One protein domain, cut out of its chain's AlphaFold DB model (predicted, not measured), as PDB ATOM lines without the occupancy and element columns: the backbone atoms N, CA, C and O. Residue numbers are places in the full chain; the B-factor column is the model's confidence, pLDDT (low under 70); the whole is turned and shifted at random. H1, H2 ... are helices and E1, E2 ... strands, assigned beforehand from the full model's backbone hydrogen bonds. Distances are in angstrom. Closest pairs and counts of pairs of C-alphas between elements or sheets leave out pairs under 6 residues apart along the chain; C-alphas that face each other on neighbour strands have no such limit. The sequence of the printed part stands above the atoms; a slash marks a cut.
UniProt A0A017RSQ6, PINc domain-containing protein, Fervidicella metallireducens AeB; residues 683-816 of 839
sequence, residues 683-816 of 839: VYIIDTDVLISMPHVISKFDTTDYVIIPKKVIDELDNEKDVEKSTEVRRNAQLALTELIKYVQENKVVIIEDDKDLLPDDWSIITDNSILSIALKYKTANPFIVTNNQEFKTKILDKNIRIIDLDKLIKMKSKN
ATOM      1  N   VAL A 683      11.640 -33.354 -41.381       78.25
ATOM      2  CA  VAL A 683      10.217 -33.203 -41.028       78.25
ATOM      3  C   VAL A 683      10.087 -32.962 -39.526       78.25
ATOM      4  O   VAL A 683      10.660 -33.717 -38.741       78.25
ATOM      5  N   TYR A 684       9.318 -31.950 -39.125       81.75
ATOM      6  CA  TYR A 684       9.109 -31.554 -37.731       81.75
ATOM      7  C   TYR A 684       7.622 -31.549 -37.377       81.75
ATOM      8  O   TYR A 684       6.814 -31.005 -38.124       81.75
ATOM      9  N   ILE A 685       7.266 -32.116 -36.226       84.88
ATOM     10  CA  ILE A 685       5.907 -32.102 -35.668       84.88
ATOM     11  C   ILE A 685       5.958 -31.323 -34.355       84.88
ATOM     12  O   ILE A 685       6.725 -31.691 -33.465       84.88
ATOM     13  N   ILE A 686       5.191 -30.237 -34.248       82.06
ATOM     14  CA  ILE A 686       5.266 -29.300 -33.114       82.06
ATOM     15  C   ILE A 686       4.108 -29.525 -32.138       82.06
ATOM     16  O   ILE A 686       2.953 -29.609 -32.554       82.06
ATOM     17  N   ASP A 687       4.448 -29.598 -30.853       83.44
ATOM     18  CA  ASP A 687       3.532 -29.732 -29.720       83.44
ATOM     19  C   ASP A 687       3.044 -28.359 -29.189       83.44
ATOM     20  O   ASP A 687       3.673 -27.316 -29.416       83.44
ATOM     21  N   THR A 688       1.906 -28.345 -28.492       82.19
ATOM     22  CA  THR A 688       1.243 -27.150 -27.935       82.19
ATOM     23  C   THR A 688       2.145 -26.431 -26.931       82.19
ATOM     24  O   THR A 688       2.263 -25.202 -26.950       82.19
ATOM     25  N   ASP A 689       2.843 -27.186 -26.082       81.19
ATOM     26  CA  ASP A 689       3.713 -26.662 -25.024       81.19
ATOM     27  C   ASP A 689       4.894 -25.834 -25.569       81.19
ATOM     28  O   ASP A 689       5.290 -24.820 -24.980       81.19
ATOM     29  N   VAL A 690       5.421 -26.210 -26.735       82.75
ATOM     30  CA  VAL A 690       6.480 -25.491 -27.450       82.75
ATOM     31  C   VAL A 690       5.979 -24.143 -27.958       82.75
ATOM     32  O   VAL A 690       6.684 -23.140 -27.825       82.75
ATOM     33  N   LEU A 691       4.761 -24.104 -28.503       82.25
ATOM     34  CA  LEU A 691       4.148 -22.887 -29.042       82.25
ATOM     35  C   LEU A 691       3.770 -21.894 -27.933       82.25
ATOM     36  O   LEU A 691       3.919 -20.688 -28.120       82.25
ATOM     37  N   ILE A 692       3.365 -22.379 -26.756       81.44
ATOM     38  CA  ILE A 692       3.122 -21.532 -25.573       81.44
ATOM     39  C   ILE A 692       4.442 -20.976 -25.015       81.44
ATOM     40  O   ILE A 692       4.516 -19.802 -24.639       81.44
ATOM     41  N   SER A 693       5.486 -21.808 -24.971       81.44
ATOM     42  CA  SER A 693       6.804 -21.426 -24.443       81.44
ATOM     43  C   SER A 693       7.530 -20.425 -25.349       81.44
ATOM     44  O   SER A 693       8.193 -19.511 -24.862       81.44
ATOM     45  N   MET A 694       7.410 -20.579 -26.671       81.12
ATOM     46  CA  MET A 694       7.985 -19.666 -27.658       81.12
ATOM     47  C   MET A 694       7.017 -19.478 -28.839       81.12
ATOM     48  O   MET A 694       7.113 -20.205 -29.829       81.12
ATOM     49  N   PRO A 695       6.141 -18.455 -28.789       80.56
ATOM     50  CA  PRO A 695       5.155 -18.185 -29.842       80.56
ATOM     51  C   PRO A 695       5.768 -18.060 -31.241       80.56
ATOM     52  O   PRO A 695       5.229 -18.582 -32.210       80.56
ATOM     53  N   HIS A 696       6.969 -17.475 -31.305       81.12
ATOM     54  CA  HIS A 696       7.728 -17.234 -32.530       81.12
ATOM     55  C   HIS A 696       8.587 -18.413 -33.014       81.12
ATOM     56  O   HIS A 696       9.516 -18.220 -33.804       81.12
ATOM     57  N   VAL A 697       8.333 -19.643 -32.551       81.69
ATOM     58  CA  VAL A 697       9.148 -20.822 -32.907       81.69
ATOM     59  C   VAL A 697       9.154 -21.124 -34.405       81.69
ATOM     60  O   VAL A 697      10.191 -21.509 -34.942       81.69
ATOM     61  N   ILE A 698       8.043 -20.868 -35.104       81.00
ATOM     62  CA  ILE A 698       7.915 -21.134 -36.543       81.00
ATOM     63  C   ILE A 698       8.894 -20.295 -37.371       81.00
ATOM     64  O   ILE A 698       9.436 -20.777 -38.362       81.00
ATOM     65  N   SER A 699       9.215 -19.078 -36.918       77.06
ATOM     66  CA  SER A 699      10.191 -18.198 -37.578       77.06
ATOM     67  C   SER A 699      11.620 -18.768 -37.640       77.06
ATOM     68  O   SER A 699      12.464 -18.217 -38.345       77.06
ATOM     69  N   LYS A 700      11.916 -19.844 -36.895       79.31
ATOM     70  CA  LYS A 700      13.235 -20.495 -36.839       79.31
ATOM     71  C   LYS A 700      13.425 -21.618 -37.863       79.31
ATOM     72  O   LYS A 700      14.530 -22.157 -37.934       79.31
ATOM     73  N   PHE A 701      12.383 -21.985 -38.607       79.00
ATOM     74  CA  PHE A 701      12.445 -23.013 -39.646       79.00
ATOM     75  C   PHE A 701      12.630 -22.380 -41.028       79.00
ATOM     76  O   PHE A 701      11.994 -21.373 -41.354       79.00
ATOM     77  N   ASP A 702      13.496 -22.983 -41.843       72.62
ATOM     78  CA  ASP A 702      13.776 -22.514 -43.201       72.62
ATOM     79  C   ASP A 702      12.831 -23.187 -44.213       72.62
ATOM     80  O   ASP A 702      12.156 -24.171 -43.917       72.62
ATOM     81  N   THR A 703      12.806 -22.705 -45.459       64.94
ATOM     82  CA  THR A 703      11.931 -23.225 -46.534       64.94
ATOM     83  C   THR A 703      12.228 -24.669 -46.964       64.94
ATOM     84  O   THR A 703      11.489 -25.237 -47.767       64.94
ATOM     85  N   THR A 704      13.307 -25.263 -46.452       66.81
ATOM     86  CA  THR A 704      13.700 -26.662 -46.683       66.81
ATOM     87  C   THR A 704      13.196 -27.625 -45.607       66.81
ATOM     88  O   THR A 704      13.331 -28.838 -45.782       66.81
ATOM     89  N   ASP A 705      12.657 -27.105 -44.502       77.94
ATOM     90  CA  ASP A 705      12.081 -27.882 -43.404       77.94
ATOM     91  C   ASP A 705      10.572 -28.054 -43.622       77.94
ATOM     92  O   ASP A 705       9.884 -27.121 -44.035       77.94
ATOM     93  N   TYR A 706      10.038 -29.240 -43.325       79.00
ATOM     94  CA  TYR A 706       8.598 -29.485 -43.395       79.00
ATOM     95  C   TYR A 706       7.992 -29.454 -41.993       79.00
ATOM     96  O   TYR A 706       8.201 -30.379 -41.207       79.00
ATOM     97  N   VAL A 707       7.267 -28.381 -41.672       80.50
ATOM     98  CA  VAL A 707       6.678 -28.160 -40.345       80.50
ATOM     99  C   VAL A 707       5.204 -28.551 -40.340       80.50
ATOM    100  O   VAL A 707       4.385 -27.972 -41.059       80.50
ATOM    101  N   ILE A 708       4.871 -29.528 -39.503       80.44
ATOM    102  CA  ILE A 708       3.532 -30.078 -39.330       80.44
ATOM    103  C   ILE A 708       2.990 -29.648 -37.968       80.44
ATOM    104  O   ILE A 708       3.630 -29.867 -36.937       80.44
ATOM    105  N   ILE A 709       1.780 -29.089 -37.962       80.62
ATOM    106  CA  ILE A 709       1.031 -28.797 -36.739       80.62
ATOM    107  C   ILE A 709      -0.231 -29.661 -36.718       80.62
ATOM    108  O   ILE A 709      -1.080 -29.540 -37.605       80.62
ATOM    109  N   PRO A 710      -0.376 -30.550 -35.728       82.62
ATOM    110  CA  PRO A 710      -1.604 -31.308 -35.535       82.62
ATOM    111  C   PRO A 710      -2.793 -30.370 -35.303       82.62
ATOM    112  O   PRO A 710      -2.696 -29.435 -34.512       82.62
ATOM    113  N   LYS A 711      -3.941 -30.621 -35.939       77.88
ATOM    114  CA  LYS A 711      -5.143 -29.782 -35.752       77.88
ATOM    115  C   LYS A 711      -5.539 -29.649 -34.276       77.88
ATOM    116  O   LYS A 711      -5.851 -28.560 -33.817       77.88
ATOM    117  N   LYS A 712      -5.402 -30.729 -33.510       77.44
ATOM    118  CA  LYS A 712      -5.710 -30.748 -32.078       77.44
ATOM    119  C   LYS A 712      -4.811 -29.834 -31.228       77.44
ATOM    120  O   LYS A 712      -5.268 -29.325 -30.216       77.44
ATOM    121  N   VAL A 713      -3.572 -29.580 -31.663       80.19
ATOM    122  CA  VAL A 713      -2.664 -28.600 -31.029       80.19
ATOM    123  C   VAL A 713      -3.197 -27.173 -31.206       80.19
ATOM    124  O   VAL A 713      -3.054 -26.333 -30.323       80.19
ATOM    125  N   ILE A 714      -3.872 -26.888 -32.323       77.56
ATOM    126  CA  ILE A 714      -4.531 -25.594 -32.559       77.56
ATOM    127  C   ILE A 714      -5.743 -25.440 -31.643       77.56
ATOM    128  O   ILE A 714      -5.904 -24.379 -31.045       77.56
ATOM    129  N   ASP A 715      -6.550 -26.493 -31.506       76.69
ATOM    130  CA  ASP A 715      -7.711 -26.499 -30.611       76.69
ATOM    131  C   ASP A 715      -7.281 -26.280 -29.146       76.69
ATOM    132  O   ASP A 715      -7.911 -25.521 -28.412       76.69
ATOM    133  N   GLU A 716      -6.163 -26.883 -28.725       78.94
ATOM    134  CA  GLU A 716      -5.578 -26.628 -27.404       78.94
ATOM    135  C   GLU A 716      -5.110 -25.184 -27.241       78.94
ATOM    136  O   GLU A 716      -5.480 -24.540 -26.261       78.94
ATOM    137  N   LEU A 717      -4.366 -24.636 -28.207       79.12
ATOM    138  CA  LEU A 717      -3.943 -23.231 -28.167       79.12
ATOM    139  C   LEU A 717      -5.127 -22.255 -28.123       79.12
ATOM    140  O   LEU A 717      -4.997 -21.170 -27.554       79.12
ATOM    141  N   ASP A 718      -6.266 -22.601 -28.725       76.25
ATOM    142  CA  ASP A 718      -7.470 -21.771 -28.675       76.25
ATOM    143  C   ASP A 718      -8.104 -21.788 -27.274       76.25
ATOM    144  O   ASP A 718      -8.431 -20.727 -26.742       76.25
ATOM    145  N   ASN A 719      -8.146 -22.954 -26.620       78.44
ATOM    146  CA  ASN A 719      -8.589 -23.103 -25.224       78.44
ATOM    147  C   ASN A 719      -7.637 -22.425 -24.215       78.44
ATOM    148  O   ASN A 719      -8.030 -22.024 -23.120       78.44
ATOM    149  N   GLU A 720      -6.355 -22.253 -24.549       75.69
ATOM    150  CA  GLU A 720      -5.403 -21.493 -23.722       75.69
ATOM    151  C   GLU A 720      -5.693 -19.974 -23.679       75.69
ATOM    152  O   GLU A 720      -5.048 -19.233 -22.929       75.69
ATOM    153  N   LYS A 721      -6.691 -19.483 -24.433       62.78
ATOM    154  CA  LYS A 721      -7.106 -18.069 -24.426       62.78
ATOM    155  C   LYS A 721      -8.037 -17.680 -23.272       62.78
ATOM    156  O   LYS A 721      -8.328 -16.488 -23.122       62.78
ATOM    157  N   ASP A 722      -8.487 -18.637 -22.465       66.31
ATOM    158  CA  ASP A 722      -9.519 -18.426 -21.447       66.31
ATOM    159  C   ASP A 722      -9.131 -17.437 -20.334       66.31
ATOM    160  O   ASP A 722      -7.961 -17.272 -19.961       66.31
ATOM    161  N   VAL A 723     -10.154 -16.762 -19.789       56.91
ATOM    162  CA  VAL A 723     -10.032 -15.633 -18.843       56.91
ATOM    163  C   VAL A 723      -9.412 -16.040 -17.496       56.91
ATOM    164  O   VAL A 723      -8.827 -15.200 -16.809       56.91
ATOM    165  N   GLU A 724      -9.445 -17.328 -17.164       58.84
ATOM    166  CA  GLU A 724      -8.927 -17.896 -15.912       58.84
ATOM    167  C   GLU A 724      -7.411 -18.167 -15.929       58.84
ATOM    168  O   GLU A 724      -6.807 -18.371 -14.877       58.84
ATOM    169  N   LYS A 725      -6.767 -18.141 -17.104       64.88
ATOM    170  CA  LYS A 725      -5.330 -18.438 -17.246       64.88
ATOM    171  C   LYS A 725      -4.442 -17.212 -17.046       64.88
ATOM    172  O   LYS A 725      -4.903 -16.075 -17.156       64.88
ATOM    173  N   SER A 726      -3.153 -17.437 -16.764       66.12
ATOM    174  CA  SER A 726      -2.195 -16.349 -16.533       66.12
ATOM    175  C   SER A 726      -2.117 -15.407 -17.741       66.12
ATOM    176  O   SER A 726      -2.219 -15.823 -18.899       66.12
ATOM    177  N   THR A 727      -1.935 -14.113 -17.471       70.94
ATOM    178  CA  THR A 727      -1.866 -13.062 -18.502       70.94
ATOM    179  C   THR A 727      -0.785 -13.338 -19.551       70.94
ATOM    180  O   THR A 727      -0.946 -12.962 -20.711       70.94
ATOM    181  N   GLU A 728       0.286 -14.028 -19.163       73.94
ATOM    182  CA  GLU A 728       1.403 -14.398 -20.029       73.94
ATOM    183  C   GLU A 728       1.076 -15.573 -20.966       73.94
ATOM    184  O   GLU A 728       1.303 -15.458 -22.172       73.94
ATOM    185  N   VAL A 729       0.457 -16.654 -20.464       75.25
ATOM    186  CA  VAL A 729       0.064 -17.822 -21.284       75.25
ATOM    187  C   VAL A 729      -0.972 -17.424 -22.332       75.25
ATOM    188  O   VAL A 729      -0.813 -17.745 -23.509       75.25
ATOM    189  N   ARG A 730      -1.971 -16.624 -21.938       75.12
ATOM    190  CA  ARG A 730      -2.993 -16.110 -22.861       75.12
ATOM    191  C   ARG A 730      -2.378 -15.284 -23.987       75.12
ATOM    192  O   ARG A 730      -2.736 -15.450 -25.153       75.12
ATOM    193  N   ARG A 731      -1.443 -14.391 -23.643       77.31
ATOM    194  CA  ARG A 731      -0.749 -13.547 -24.622       77.31
ATOM    195  C   ARG A 731       0.077 -14.395 -25.586       77.31
ATOM    196  O   ARG A 731       0.039 -14.152 -26.789       77.31
ATOM    197  N   ASN A 732       0.785 -15.396 -25.072       82.19
ATOM    198  CA  ASN A 732       1.622 -16.278 -25.876       82.19
ATOM    199  C   ASN A 732       0.795 -17.163 -26.820       82.19
ATOM    200  O   ASN A 732       1.128 -17.241 -28.001       82.19
ATOM    201  N   ALA A 733      -0.320 -17.738 -26.361       79.31
ATOM    202  CA  ALA A 733      -1.226 -18.522 -27.203       79.31
ATOM    203  C   ALA A 733      -1.862 -17.679 -28.328       79.31
ATOM    204  O   ALA A 733      -1.925 -18.109 -29.481       79.31
ATOM    205  N   GLN A 734      -2.267 -16.435 -28.030       78.06
ATOM    206  CA  GLN A 734      -2.781 -15.498 -29.038       78.06
ATOM    207  C   GLN A 734      -1.723 -15.116 -30.082       78.06
ATOM    208  O   GLN A 734      -2.023 -15.088 -31.280       78.06
ATOM    209  N   LEU A 735      -0.491 -14.838 -29.645       81.25
ATOM    210  CA  LEU A 735       0.626 -14.537 -30.543       81.25
ATOM    211  C   LEU A 735       0.967 -15.739 -31.429       81.25
ATOM    212  O   LEU A 735       1.076 -15.568 -32.642       81.25
ATOM    213  N   ALA A 736       1.044 -16.941 -30.849       82.94
ATOM    214  CA  ALA A 736       1.330 -18.172 -31.577       82.94
ATOM    215  C   ALA A 736       0.278 -18.408 -32.666       82.94
ATOM    216  O   ALA A 736       0.630 -18.552 -33.831       82.94
ATOM    217  N   LEU A 737      -1.017 -18.344 -32.340       80.94
ATOM    218  CA  LEU A 737      -2.089 -18.539 -33.324       80.94
ATOM    219  C   LEU A 737      -2.087 -17.483 -34.435       80.94
ATOM    220  O   LEU A 737      -2.295 -17.822 -35.599       80.94
ATOM    221  N   THR A 738      -1.805 -16.222 -34.102       80.19
ATOM    222  CA  THR A 738      -1.684 -15.148 -35.105       80.19
ATOM    223  C   THR A 738      -0.552 -15.443 -36.094       80.19
ATOM    224  O   THR A 738      -0.691 -15.249 -37.302       80.19
ATOM    225  N   GLU A 739       0.567 -15.953 -35.591       80.50
ATOM    226  CA  GLU A 739       1.733 -16.308 -36.391       80.50
ATOM    227  C   GLU A 739       1.543 -17.604 -37.188       80.50
ATOM    228  O   GLU A 739       1.956 -17.672 -38.346       80.50
ATOM    229  N   LEU A 740       0.840 -18.595 -36.630       82.81
ATOM    230  CA  LEU A 740       0.446 -19.803 -37.353       82.81
ATOM    231  C   LEU A 740      -0.438 -19.468 -38.549       82.81
ATOM    232  O   LEU A 740      -0.158 -19.933 -39.650       82.81
ATOM    233  N   ILE A 741      -1.450 -18.613 -38.374       78.25
ATOM    234  CA  ILE A 741      -2.328 -18.184 -39.473       78.25
ATOM    235  C   ILE A 741      -1.506 -17.535 -40.592       78.25
ATOM    236  O   ILE A 741      -1.688 -17.864 -41.765       78.25
ATOM    237  N   LYS A 742      -0.553 -16.665 -40.234       79.31
ATOM    238  CA  LYS A 742       0.357 -16.037 -41.198       79.31
ATOM    239  C   LYS A 742       1.204 -17.074 -41.946       79.31
ATOM    240  O   LYS A 742       1.282 -17.033 -43.170       79.31
ATOM    241  N   TYR A 743       1.830 -18.016 -41.244       79.00
ATOM    242  CA  TYR A 743       2.738 -18.979 -41.877       79.00
ATOM    243  C   TYR A 743       2.044 -20.122 -42.620       79.00
ATOM    244  O   TYR A 743       2.632 -20.684 -43.546       79.00
ATOM    245  N   VAL A 744       0.790 -20.420 -42.283       75.19
ATOM    246  CA  VAL A 744      -0.079 -21.288 -43.086       75.19
ATOM    247  C   VAL A 744      -0.411 -20.610 -44.419       75.19
ATOM    248  O   VAL A 744      -0.304 -21.249 -45.461       75.19
ATOM    249  N   GLN A 745      -0.713 -19.304 -44.423       68.75
ATOM    250  CA  GLN A 745      -0.921 -18.537 -45.664       68.75
ATOM    251  C   GLN A 745       0.353 -18.435 -46.521       68.75
ATOM    252  O   GLN A 745       0.276 -18.445 -47.747       68.75
ATOM    253  N   GLU A 746       1.532 -18.380 -45.893       70.06
ATOM    254  CA  GLU A 746       2.837 -18.404 -46.574       70.06
ATOM    255  C   GLU A 746       3.282 -19.819 -47.014       70.06
ATOM    256  O   GLU A 746       4.402 -19.972 -47.505       70.06
ATOM    257  N   ASN A 747       2.445 -20.857 -46.851       61.16
ATOM    258  CA  ASN A 747       2.757 -22.269 -47.135       61.16
ATOM    259  C   ASN A 747       4.011 -22.815 -46.411       61.16
ATOM    260  O   ASN A 747       4.632 -23.770 -46.877       61.16
ATOM    261  N   LYS A 748       4.399 -22.231 -45.269       66.06
ATOM    262  CA  LYS A 748       5.537 -22.695 -44.449       66.06
ATOM    263  C   LYS A 748       5.147 -23.728 -43.391       66.06
ATOM    264  O   LYS A 748       6.015 -24.427 -42.877       66.06
ATOM    265  N   VAL A 749       3.859 -23.823 -43.066       72.50
ATOM    266  CA  VAL A 749       3.310 -24.747 -42.066       72.50
ATOM    267  C   VAL A 749       2.110 -25.474 -42.651       72.50
ATOM    268  O   VAL A 749       1.276 -24.860 -43.314       72.50
ATOM    269  N   VAL A 750       2.003 -26.774 -42.372       75.75
ATOM    270  CA  VAL A 750       0.855 -27.591 -42.775       75.75
ATOM    271  C   VAL A 750       0.102 -28.071 -41.545       75.75
ATOM    272  O   VAL A 750       0.681 -28.662 -40.634       75.75
ATOM    273  N   ILE A 751      -1.207 -27.828 -41.541       72.12
ATOM    274  CA  ILE A 751      -2.115 -28.315 -40.504       72.12
ATOM    275  C   ILE A 751      -2.670 -29.662 -40.953       72.12
ATOM    276  O   ILE A 751      -3.207 -29.767 -42.056       72.12
ATOM    277  N   ILE A 752      -2.524 -30.690 -40.118       70.00
ATOM    278  CA  ILE A 752      -2.911 -32.067 -40.458       70.00
ATOM    279  C   ILE A 752      -3.897 -32.607 -39.419       70.00
ATOM    280  O   ILE A 752      -3.683 -32.467 -38.213       70.00
ATOM    281  N   GLU A 753      -4.977 -33.224 -39.900       64.00
ATOM    282  CA  GLU A 753      -5.915 -33.987 -39.071       64.00
ATOM    283  C   GLU A 753      -5.343 -35.370 -38.742       64.00
ATOM    284  O   GLU A 753      -4.615 -35.969 -39.540       64.00
ATOM    285  N   ASP A 754      -5.651 -35.867 -37.547       63.16
ATOM    286  CA  ASP A 754      -5.239 -37.190 -37.106       63.16
ATOM    287  C   ASP A 754      -5.995 -38.298 -37.853       63.16
ATOM    288  O   ASP A 754      -7.163 -38.162 -38.210       63.16
ATOM    289  N   ASP A 755      -5.306 -39.413 -38.104       57.06
ATOM    290  CA  ASP A 755      -5.875 -40.581 -38.777       57.06
ATOM    291  C   ASP A 755      -6.029 -41.716 -37.757       57.06
ATOM    292  O   ASP A 755      -5.046 -42.198 -37.178       57.06
ATOM    293  N   LYS A 756      -7.280 -42.084 -37.465       52.66
ATOM    294  CA  LYS A 756      -7.627 -43.033 -36.394       52.66
ATOM    295  C   LYS A 756      -7.219 -44.467 -36.731       52.66
ATOM    296  O   LYS A 756      -6.923 -45.225 -35.815       52.66
ATOM    297  N   ASP A 757      -7.104 -44.800 -38.016       51.94
ATOM    298  CA  ASP A 757      -6.797 -46.157 -38.492       51.94
ATOM    299  C   ASP A 757      -5.314 -46.549 -38.302       51.94
ATOM    300  O   ASP A 757      -4.924 -47.692 -38.550       51.94
ATOM    301  N   LEU A 758      -4.467 -45.604 -37.872       52.28
ATOM    302  CA  LEU A 758      -3.034 -45.806 -37.615       52.28
ATOM    303  C   LEU A 758      -2.700 -46.075 -36.134       52.28
ATOM    304  O   LEU A 758      -1.542 -46.372 -35.821       52.28
ATOM    305  N   LEU A 759      -3.670 -45.956 -35.220       52.09
ATOM    306  CA  LEU A 759      -3.484 -46.200 -33.786       52.09
ATOM    307  C   LEU A 759      -3.918 -47.631 -33.405       52.09
ATOM    308  O   LEU A 759      -4.879 -48.137 -33.973       52.09
ATOM    309  N   PRO A 760      -3.246 -48.301 -32.447       53.59
ATOM    310  CA  PRO A 760      -3.747 -49.550 -31.866       53.59
ATOM    311  C   PRO A 760      -5.088 -49.336 -31.143       53.59
ATOM    312  O   PRO A 760      -5.266 -48.296 -30.506       53.59
ATOM    313  N   ASP A 761      -5.974 -50.338 -31.177       45.84
ATOM    314  CA  ASP A 761      -7.370 -50.261 -30.698       45.84
ATOM    315  C   ASP A 761      -7.533 -49.819 -29.221       45.84
ATOM    316  O   ASP A 761      -8.583 -49.302 -28.841       45.84
ATOM    317  N   ASP A 762      -6.491 -49.947 -28.390       42.44
ATOM    318  CA  ASP A 762      -6.532 -49.659 -26.946       42.44
ATOM    319  C   ASP A 762      -6.275 -48.179 -26.561       42.44
ATOM    320  O   ASP A 762      -6.199 -47.850 -25.374       42.44
ATOM    321  N   TRP A 763      -6.067 -47.263 -27.516       46.25
ATOM    322  CA  TRP A 763      -5.627 -45.883 -27.229       46.25
ATOM    323  C   TRP A 763      -6.750 -44.847 -27.448       46.25
ATOM    324  O   TRP A 763      -7.193 -44.619 -28.570       46.25
ATOM    325  N   SER A 764      -7.182 -44.148 -26.385       48.75
ATOM    326  CA  SER A 764      -8.170 -43.053 -26.472       48.75
ATOM    327  C   SER A 764      -7.578 -41.764 -27.069       48.75
ATOM    328  O   SER A 764      -6.370 -41.531 -27.005       48.75
ATOM    329  N   ILE A 765      -8.420 -40.904 -27.661       48.91
ATOM    330  CA  ILE A 765      -8.018 -39.661 -28.352       48.91
ATOM    331  C   ILE A 765      -7.640 -38.582 -27.318       48.91
ATOM    332  O   ILE A 765      -8.343 -37.593 -27.118       48.91
ATOM    333  N   ILE A 766      -6.501 -38.763 -26.658       56.34
ATOM    334  CA  ILE A 766      -5.775 -37.738 -25.893       56.34
ATOM    335  C   ILE A 766      -4.756 -37.098 -26.846       56.34
ATOM    336  O   ILE A 766      -4.373 -37.702 -27.844       56.34
ATOM    337  N   THR A 767      -4.406 -35.837 -26.645       55.38
ATOM    338  CA  THR A 767      -3.638 -35.008 -27.592       55.38
ATOM    339  C   THR A 767      -2.297 -35.624 -27.980       55.38
ATOM    340  O   THR A 767      -2.014 -35.772 -29.169       55.38
ATOM    341  N   ASP A 768      -1.581 -36.169 -26.999       59.59
ATOM    342  CA  ASP A 768      -0.387 -37.008 -27.153       59.59
ATOM    343  C   ASP A 768      -0.531 -38.127 -28.202       59.59
ATOM    344  O   ASP A 768       0.395 -38.438 -28.953       59.59
ATOM    345  N   ASN A 769      -1.706 -38.758 -28.268       66.38
ATOM    346  CA  ASN A 769      -1.956 -39.890 -29.157       66.38
ATOM    347  C   ASN A 769      -2.237 -39.422 -30.597       66.38
ATOM    348  O   ASN A 769      -1.840 -40.100 -31.548       66.38
ATOM    349  N   SER A 770      -2.836 -38.239 -30.772       66.06
ATOM    350  CA  SER A 770      -3.031 -37.605 -32.084       66.06
ATOM    351  C   SER A 770      -1.692 -37.162 -32.697       66.06
ATOM    352  O   SER A 770      -1.443 -37.422 -33.876       66.06
ATOM    353  N   ILE A 771      -0.786 -36.581 -31.895       73.06
ATOM    354  CA  ILE A 771       0.585 -36.226 -32.324       73.06
ATOM    355  C   ILE A 771       1.342 -37.481 -32.795       73.06
ATOM    356  O   ILE A 771       2.027 -37.472 -33.821       73.06
ATOM    357  N   LEU A 772       1.173 -38.596 -32.081       71.06
ATOM    358  CA  LEU A 772       1.833 -39.857 -32.402       71.06
ATOM    359  C   LEU A 772       1.304 -40.527 -33.686       71.06
ATOM    360  O   LEU A 772       2.105 -41.069 -34.449       71.06
ATOM    361  N   SER A 773      -0.009 -40.490 -33.949       70.81
ATOM    362  CA  SER A 773      -0.600 -41.009 -35.201       70.81
ATOM    363  C   SER A 773       0.020 -40.328 -36.426       70.81
ATOM    364  O   SER A 773       0.457 -40.983 -37.377       70.81
ATOM    365  N   ILE A 774       0.181 -39.004 -36.351       70.38
ATOM    366  CA  ILE A 774       0.836 -38.215 -37.396       70.38
ATOM    367  C   ILE A 774       2.315 -38.613 -37.524       70.38
ATOM    368  O   ILE A 774       2.803 -38.810 -38.635       70.38
ATOM    369  N   ALA A 775       3.035 -38.821 -36.418       71.19
ATOM    370  CA  ALA A 775       4.428 -39.272 -36.475       71.19
ATOM    371  C   ALA A 775       4.594 -40.663 -37.123       71.19
ATOM    372  O   ALA A 775       5.563 -40.891 -37.851       71.19
ATOM    373  N   LEU A 776       3.638 -41.578 -36.925       67.56
ATOM    374  CA  LEU A 776       3.624 -42.892 -37.579       67.56
ATOM    375  C   LEU A 776       3.304 -42.796 -39.075       67.56
ATOM    376  O   LEU A 776       3.969 -43.458 -39.875       67.56
ATOM    377  N   LYS A 777       2.365 -41.925 -39.469       67.19
ATOM    378  CA  LYS A 777       2.045 -41.627 -40.878       67.19
ATOM    379  C   LYS A 777       3.278 -41.199 -41.681       67.19
ATOM    380  O   LYS A 777       3.411 -41.547 -42.854       67.19
ATOM    381  N   TYR A 778       4.202 -40.489 -41.035       67.00
ATOM    382  CA  TYR A 778       5.436 -39.989 -41.646       67.00
ATOM    383  C   TYR A 778       6.695 -40.782 -41.266       67.00
ATOM    384  O   TYR A 778       7.797 -40.318 -41.547       67.00
ATOM    385  N   LYS A 779       6.580 -41.992 -40.695       66.75
ATOM    386  CA  LYS A 779       7.729 -42.778 -40.196       66.75
ATOM    387  C   LYS A 779       8.829 -43.009 -41.241       66.75
ATOM    388  O   LYS A 779      10.005 -42.991 -40.889       66.75
ATOM    389  N   THR A 780       8.471 -43.172 -42.516       56.88
ATOM    390  CA  THR A 780       9.434 -43.334 -43.622       56.88
ATOM    391  C   THR A 780      10.306 -42.095 -43.856       56.88
ATOM    392  O   THR A 780      11.438 -42.230 -44.307       56.88
ATOM    393  N   ALA A 781       9.826 -40.902 -43.487       57.69
ATOM    394  CA  ALA A 781      10.574 -39.643 -43.531       57.69
ATOM    395  C   ALA A 781      11.319 -39.324 -42.215       57.69
ATOM    396  O   ALA A 781      11.952 -38.277 -42.115       57.69
ATOM    397  N   ASN A 782      11.257 -40.218 -41.219       67.44
ATOM    398  CA  ASN A 782      11.946 -40.125 -39.925       67.44
ATOM    399  C   ASN A 782      11.764 -38.765 -39.200       67.44
ATOM    400  O   ASN A 782      12.738 -38.025 -39.020       67.44
ATOM    401  N   PRO A 783      10.526 -38.414 -38.802       78.12
ATOM    402  CA  PRO A 783      10.186 -37.081 -38.321       78.12
ATOM    403  C   PRO A 783      10.726 -36.811 -36.910       78.12
ATOM    404  O   PRO A 783      10.851 -37.723 -36.088       78.12
ATOM    405  N   PHE A 784      10.988 -35.538 -36.619       81.38
ATOM    406  CA  PHE A 784      11.313 -35.029 -35.290       81.38
ATOM    407  C   PHE A 784      10.058 -34.494 -34.596       81.38
ATOM    408  O   PHE A 784       9.452 -33.531 -35.061       81.38
ATOM    409  N   ILE A 785       9.693 -35.073 -33.454       83.81
ATOM    410  CA  ILE A 785       8.679 -34.495 -32.564       83.81
ATOM    411  C   ILE A 785       9.363 -33.454 -31.674       83.81
ATOM    412  O   ILE A 785      10.355 -33.766 -31.010       83.81
ATOM    413  N   VAL A 786       8.845 -32.226 -31.655       83.25
ATOM    414  CA  VAL A 786       9.343 -31.136 -30.810       83.25
ATOM    415  C   VAL A 786       8.379 -30.939 -29.647       83.25
ATOM    416  O   VAL A 786       7.251 -30.509 -29.863       83.25
ATOM    417  N   THR A 787       8.831 -31.251 -28.432       83.38
ATOM    418  CA  THR A 787       8.033 -31.164 -27.196       83.38
ATOM    419  C   THR A 787       8.937 -30.866 -25.996       83.38
ATOM    420  O   THR A 787      10.089 -31.323 -25.925       83.38
ATOM    421  N   ASN A 788       8.447 -30.095 -25.027       77.38
ATOM    422  CA  ASN A 788       9.123 -29.854 -23.750       77.38
ATOM    423  C   ASN A 788       8.611 -30.777 -22.632       77.38
ATOM    424  O   ASN A 788       9.354 -31.011 -21.673       77.38
ATOM    425  N   ASN A 789       7.439 -31.386 -22.800       77.69
ATOM    426  CA  ASN A 789       6.783 -32.269 -21.845       77.69
ATOM    427  C   ASN A 789       7.587 -33.564 -21.582       77.69
ATOM    428  O   ASN A 789       7.869 -34.358 -22.482       77.69
ATOM    429  N   GLN A 790       7.973 -33.782 -20.320       73.88
ATOM    430  CA  GLN A 790       8.761 -34.949 -19.896       73.88
ATOM    431  C   GLN A 790       7.936 -36.244 -19.830       73.88
ATOM    432  O   GLN A 790       8.463 -37.325 -20.111       73.88
ATOM    433  N   GLU A 791       6.644 -36.152 -19.513       72.06
ATOM    434  CA  GLU A 791       5.742 -37.309 -19.483       72.06
ATOM    435  C   GLU A 791       5.524 -37.842 -20.903       72.06
ATOM    436  O   GLU A 791       5.662 -39.044 -21.155       72.06
ATOM    437  N   PHE A 792       5.318 -36.935 -21.864       75.81
ATOM    438  CA  PHE A 792       5.155 -37.293 -23.272       75.81
ATOM    439  C   PHE A 792       6.438 -37.894 -23.874       75.81
ATOM    440  O   PHE A 792       6.385 -38.918 -24.559       75.81
ATOM    441  N   LYS A 793       7.618 -37.349 -23.537       74.38
ATOM    442  CA  LYS A 793       8.923 -37.924 -23.929       74.38
ATOM    443  C   LYS A 793       9.083 -39.373 -23.476       74.38
ATOM    444  O   LYS A 793       9.481 -40.221 -24.275       74.38
ATOM    445  N   THR A 794       8.742 -39.656 -22.219       70.44
ATOM    446  CA  THR A 794       8.845 -40.997 -21.621       70.44
ATOM    447  C   THR A 794       7.938 -42.003 -22.335       70.44
ATOM    448  O   THR A 794       8.336 -43.141 -22.562       70.44
ATOM    449  N   LYS A 795       6.757 -41.565 -22.789       69.81
ATOM    450  CA  LYS A 795       5.782 -42.394 -23.517       69.81
ATOM    451  C   LYS A 795       6.209 -42.768 -24.947       69.81
ATOM    452  O   LYS A 795       5.731 -43.765 -25.489       69.81
ATOM    453  N   ILE A 796       7.065 -41.966 -25.586       70.31
ATOM    454  CA  ILE A 796       7.471 -42.143 -26.997       70.31
ATOM    455  C   ILE A 796       8.808 -42.892 -27.138       70.31
ATOM    456  O   ILE A 796       9.080 -43.446 -28.206       70.31
ATOM    457  N   LEU A 797       9.621 -42.961 -26.075       64.81
ATOM    458  CA  LEU A 797      10.948 -43.599 -26.065       64.81
ATOM    459  C   LEU A 797      10.954 -45.031 -26.644       64.81
ATOM    460  O   LEU A 797      11.873 -45.379 -27.382       64.81
ATOM    461  N   ASP A 798       9.889 -45.806 -26.429       60.41
ATOM    462  CA  ASP A 798       9.776 -47.194 -26.905       60.41
ATOM    463  C   ASP A 798       9.386 -47.334 -28.395       60.41
ATOM    464  O   ASP A 798       9.349 -48.442 -28.933       60.41
ATOM    465  N   LYS A 799       9.075 -46.233 -29.100       62.56
ATOM    466  CA  LYS A 799       8.479 -46.264 -30.455       62.56
ATOM    467  C   LYS A 799       9.449 -45.945 -31.604       62.56
ATOM    468  O   LYS A 799       9.010 -45.879 -32.754       62.56
ATOM    469  N   ASN A 800      10.755 -45.816 -31.335       64.25
ATOM    470  CA  ASN A 800      11.803 -45.503 -32.329       64.25
ATOM    471  C   ASN A 800      11.506 -44.239 -33.174       64.25
ATOM    472  O   ASN A 800      11.786 -44.203 -34.372       64.25
ATOM    473  N   ILE A 801      10.930 -43.201 -32.561       72.00
ATOM    474  CA  ILE A 801      10.688 -41.890 -33.190       72.00
ATOM    475  C   ILE A 801      11.655 -40.870 -32.579       72.00
ATOM    476  O   ILE A 801      11.945 -40.922 -31.384       72.00
ATOM    477  N   ARG A 802      12.183 -39.946 -33.390       75.69
ATOM    478  CA  ARG A 802      13.136 -38.934 -32.918       75.69
ATOM    479  C   ARG A 802      12.406 -37.812 -32.177       75.69
ATOM    480  O   ARG A 802      11.440 -37.256 -32.689       75.69
ATOM    481  N   ILE A 803      12.906 -37.445 -30.996       79.06
ATOM    482  CA  ILE A 803      12.339 -36.382 -30.156       79.06
ATOM    483  C   ILE A 803      13.401 -35.315 -29.891       79.06
ATOM    484  O   ILE A 803      14.558 -35.641 -29.609       79.06
ATOM    485  N   ILE A 804      13.014 -34.044 -29.964       83.50
ATOM    486  CA  ILE A 804      13.870 -32.885 -29.691       83.50
ATOM    487  C   ILE A 804      13.155 -31.950 -28.703       83.50
ATOM    488  O   ILE A 804      11.949 -31.748 -28.784       83.50
ATOM    489  N   ASP A 805      13.905 -31.382 -27.756       82.50
ATOM    490  CA  ASP A 805      13.426 -30.316 -26.866       82.50
ATOM    491  C   ASP A 805      13.672 -28.923 -27.476       82.50
ATOM    492  O   ASP A 805      14.509 -28.756 -28.370       82.50
ATOM    493  N   LEU A 806      12.942 -27.908 -27.006       79.19
ATOM    494  CA  LEU A 806      13.007 -26.558 -27.573       79.19
ATOM    495  C   LEU A 806      14.422 -25.954 -27.502       79.19
ATOM    496  O   LEU A 806      14.893 -25.357 -28.471       79.19
ATOM    497  N   ASP A 807      15.141 -26.169 -26.400       77.75
ATOM    498  CA  ASP A 807      16.501 -25.651 -26.213       77.75
ATOM    499  C   ASP A 807      17.511 -26.271 -27.187       77.75
ATOM    500  O   ASP A 807      18.385 -25.577 -27.726       77.75
ATOM    501  N   LYS A 808      17.412 -27.580 -27.451       78.31
ATOM    502  CA  LYS A 808      18.233 -28.258 -28.463       78.31
ATOM    503  C   LYS A 808      17.830 -27.847 -29.866       78.31
ATOM    504  O   LYS A 808      18.733 -27.643 -30.675       78.31
ATOM    505  N   LEU A 809      16.538 -27.670 -30.153       80.69
ATOM    506  CA  LEU A 809      16.076 -27.172 -31.451       80.69
ATOM    507  C   LEU A 809      16.711 -25.806 -31.757       80.69
ATOM    508  O   LEU A 809      17.306 -25.621 -32.820       80.69
ATOM    509  N   ILE A 810      16.676 -24.876 -30.795       77.69
ATOM    510  CA  ILE A 810      17.278 -23.541 -30.932       77.69
ATOM    511  C   ILE A 810      18.795 -23.639 -31.144       77.69
ATOM    512  O   ILE A 810      19.345 -22.949 -32.006       77.69
ATOM    513  N   LYS A 811      19.493 -24.519 -30.415       76.31
ATOM    514  CA  LYS A 811      20.940 -24.759 -30.599       76.31
ATOM    515  C   LYS A 811      21.276 -25.374 -31.962       76.31
ATOM    516  O   LYS A 811      22.275 -24.987 -32.569       76.31
ATOM    517  N   MET A 812      20.457 -26.302 -32.459       73.50
ATOM    518  CA  MET A 812      20.635 -26.920 -33.781       73.50
ATOM    519  C   MET A 812      20.435 -25.900 -34.904       73.50
ATOM    520  O   MET A 812      21.240 -25.857 -35.832       73.50
ATOM    521  N   LYS A 813      19.425 -25.029 -34.801       72.38
ATOM    522  CA  LYS A 813      19.144 -24.011 -35.824       72.38
ATOM    523  C   LYS A 813      20.095 -22.801 -35.750       72.38
ATOM    524  O   LYS A 813      20.448 -22.250 -36.786       72.38
ATOM    525  N   SER A 814      20.613 -22.434 -34.571       59.22
ATOM    526  CA  SER A 814      21.598 -21.337 -34.420       59.22
ATOM    527  C   SER A 814      23.022 -21.687 -34.877       59.22
ATOM    528  O   SER A 814      23.724 -20.809 -35.377       59.22
ATOM    529  N   LYS A 815      23.447 -22.958 -34.807       53.38
ATOM    530  CA  LYS A 815      24.741 -23.405 -35.370       53.38
ATOM    531  C   LYS A 815      24.825 -23.299 -36.901       53.38
ATOM    532  O   LYS A 815      25.930 -23.211 -37.425       53.38
ATOM    533  N   ASN A 816      23.692 -23.249 -37.606       46.72
ATOM    534  CA  ASN A 816      23.650 -23.098 -39.066       46.72
ATOM    535  C   ASN A 816      23.770 -21.638 -39.551       46.72
ATOM    536  O   ASN A 816      24.017 -21.420 -40.732       46.72
TER     537      ASN A 816
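AT A GLANCE: This is residues 683 to 816 of the 839 residues of the protein "PINc domain-containing protein" of Fervidicella metallireducens AeB (UniProt A0A017RSQ6). A twisted sheet of five parallel strands, in the order E3, E2, E1, E4, E5, forms the core, with H5 and H6 over one face and a cluster of crossed helices, H1, H2 and H4, on the side away from them. H7 lies far out at one side, and a long loop, residues 753 to 766, runs along the outside. The 134 printed residues hold seven named helices and five named strands, mixed in class, in the order E1 H1 H2 E2 H3 H4 E3 H5 E4 H6 E5 H7. The whole is compact, with a radius of gyration of the C-alphas of 14.5 A and spans of 39 by 38 by 28 A.

HOW THE PARTS SIT: E1, residues 683 to 686, H1, residues 688 to 693, H2, residues 695 to 700, and E2, residues 705 to 710, form a strand-helix-strand unit, parallel neighbour strands with helices between, its crossover right-handed; N 684 and O 706 are 2.8 A apart. H3, residues 711 to 719, and H4, residues 727 to 745, form a helical hairpin, touching through residues 733 to 737 of H4 alone; the closest C-alphas, of Leu 717 and Ala 733, are 5.5 A apart. H4 also touches H2, with the C-alphas of Pro 695 and Ala 736 closest at 4.2 A. E3, residues 749 to 752, is parallel to E2, with N 709 and O 750 2.9 A apart. H5, residues 767 to 777, lies over E1 at a height over the sheet of 7.5 A and runs along the strands, at 7 degrees to E1 on the local plane. E4, residues 784 to 786, is parallel to E1, with N 786 and O 685 2.8 A apart. H6, residues 790 to 799, comes before E5, residues 802 to 804, which is parallel to E4, with N 785 and O 802 2.9 A apart. H7, residues 806 to 816, only grazes the sheet. Every O i to N i+4 pair is within hydrogen-bond range in H1, H3, H4 and H5, against 4 of 6 in H6, 6 of 7 in H7 and 0 of 2 in H2, where 2 of 3 O i to N i+3 pairs are.

IN THESE COORDINATES: E1 begins at C-alpha 683 (10.217, -33.203, -41.028). E2 is 16.2 A long, H4 27.7 A, H5 15.9 A and H7 16.0 A. H7 ends at C-alpha 816 (23.650, -23.098, -39.066).

THE WHOLE: The C-alphas of Asp 761 and Lys 815, the two farthest apart, are 42.1 A apart. The printed part has no cut, and its one long link is E3 to H5. Mean pLDDT of the printed part is 71.9; 44 residues are under 70, among them 753 to 770.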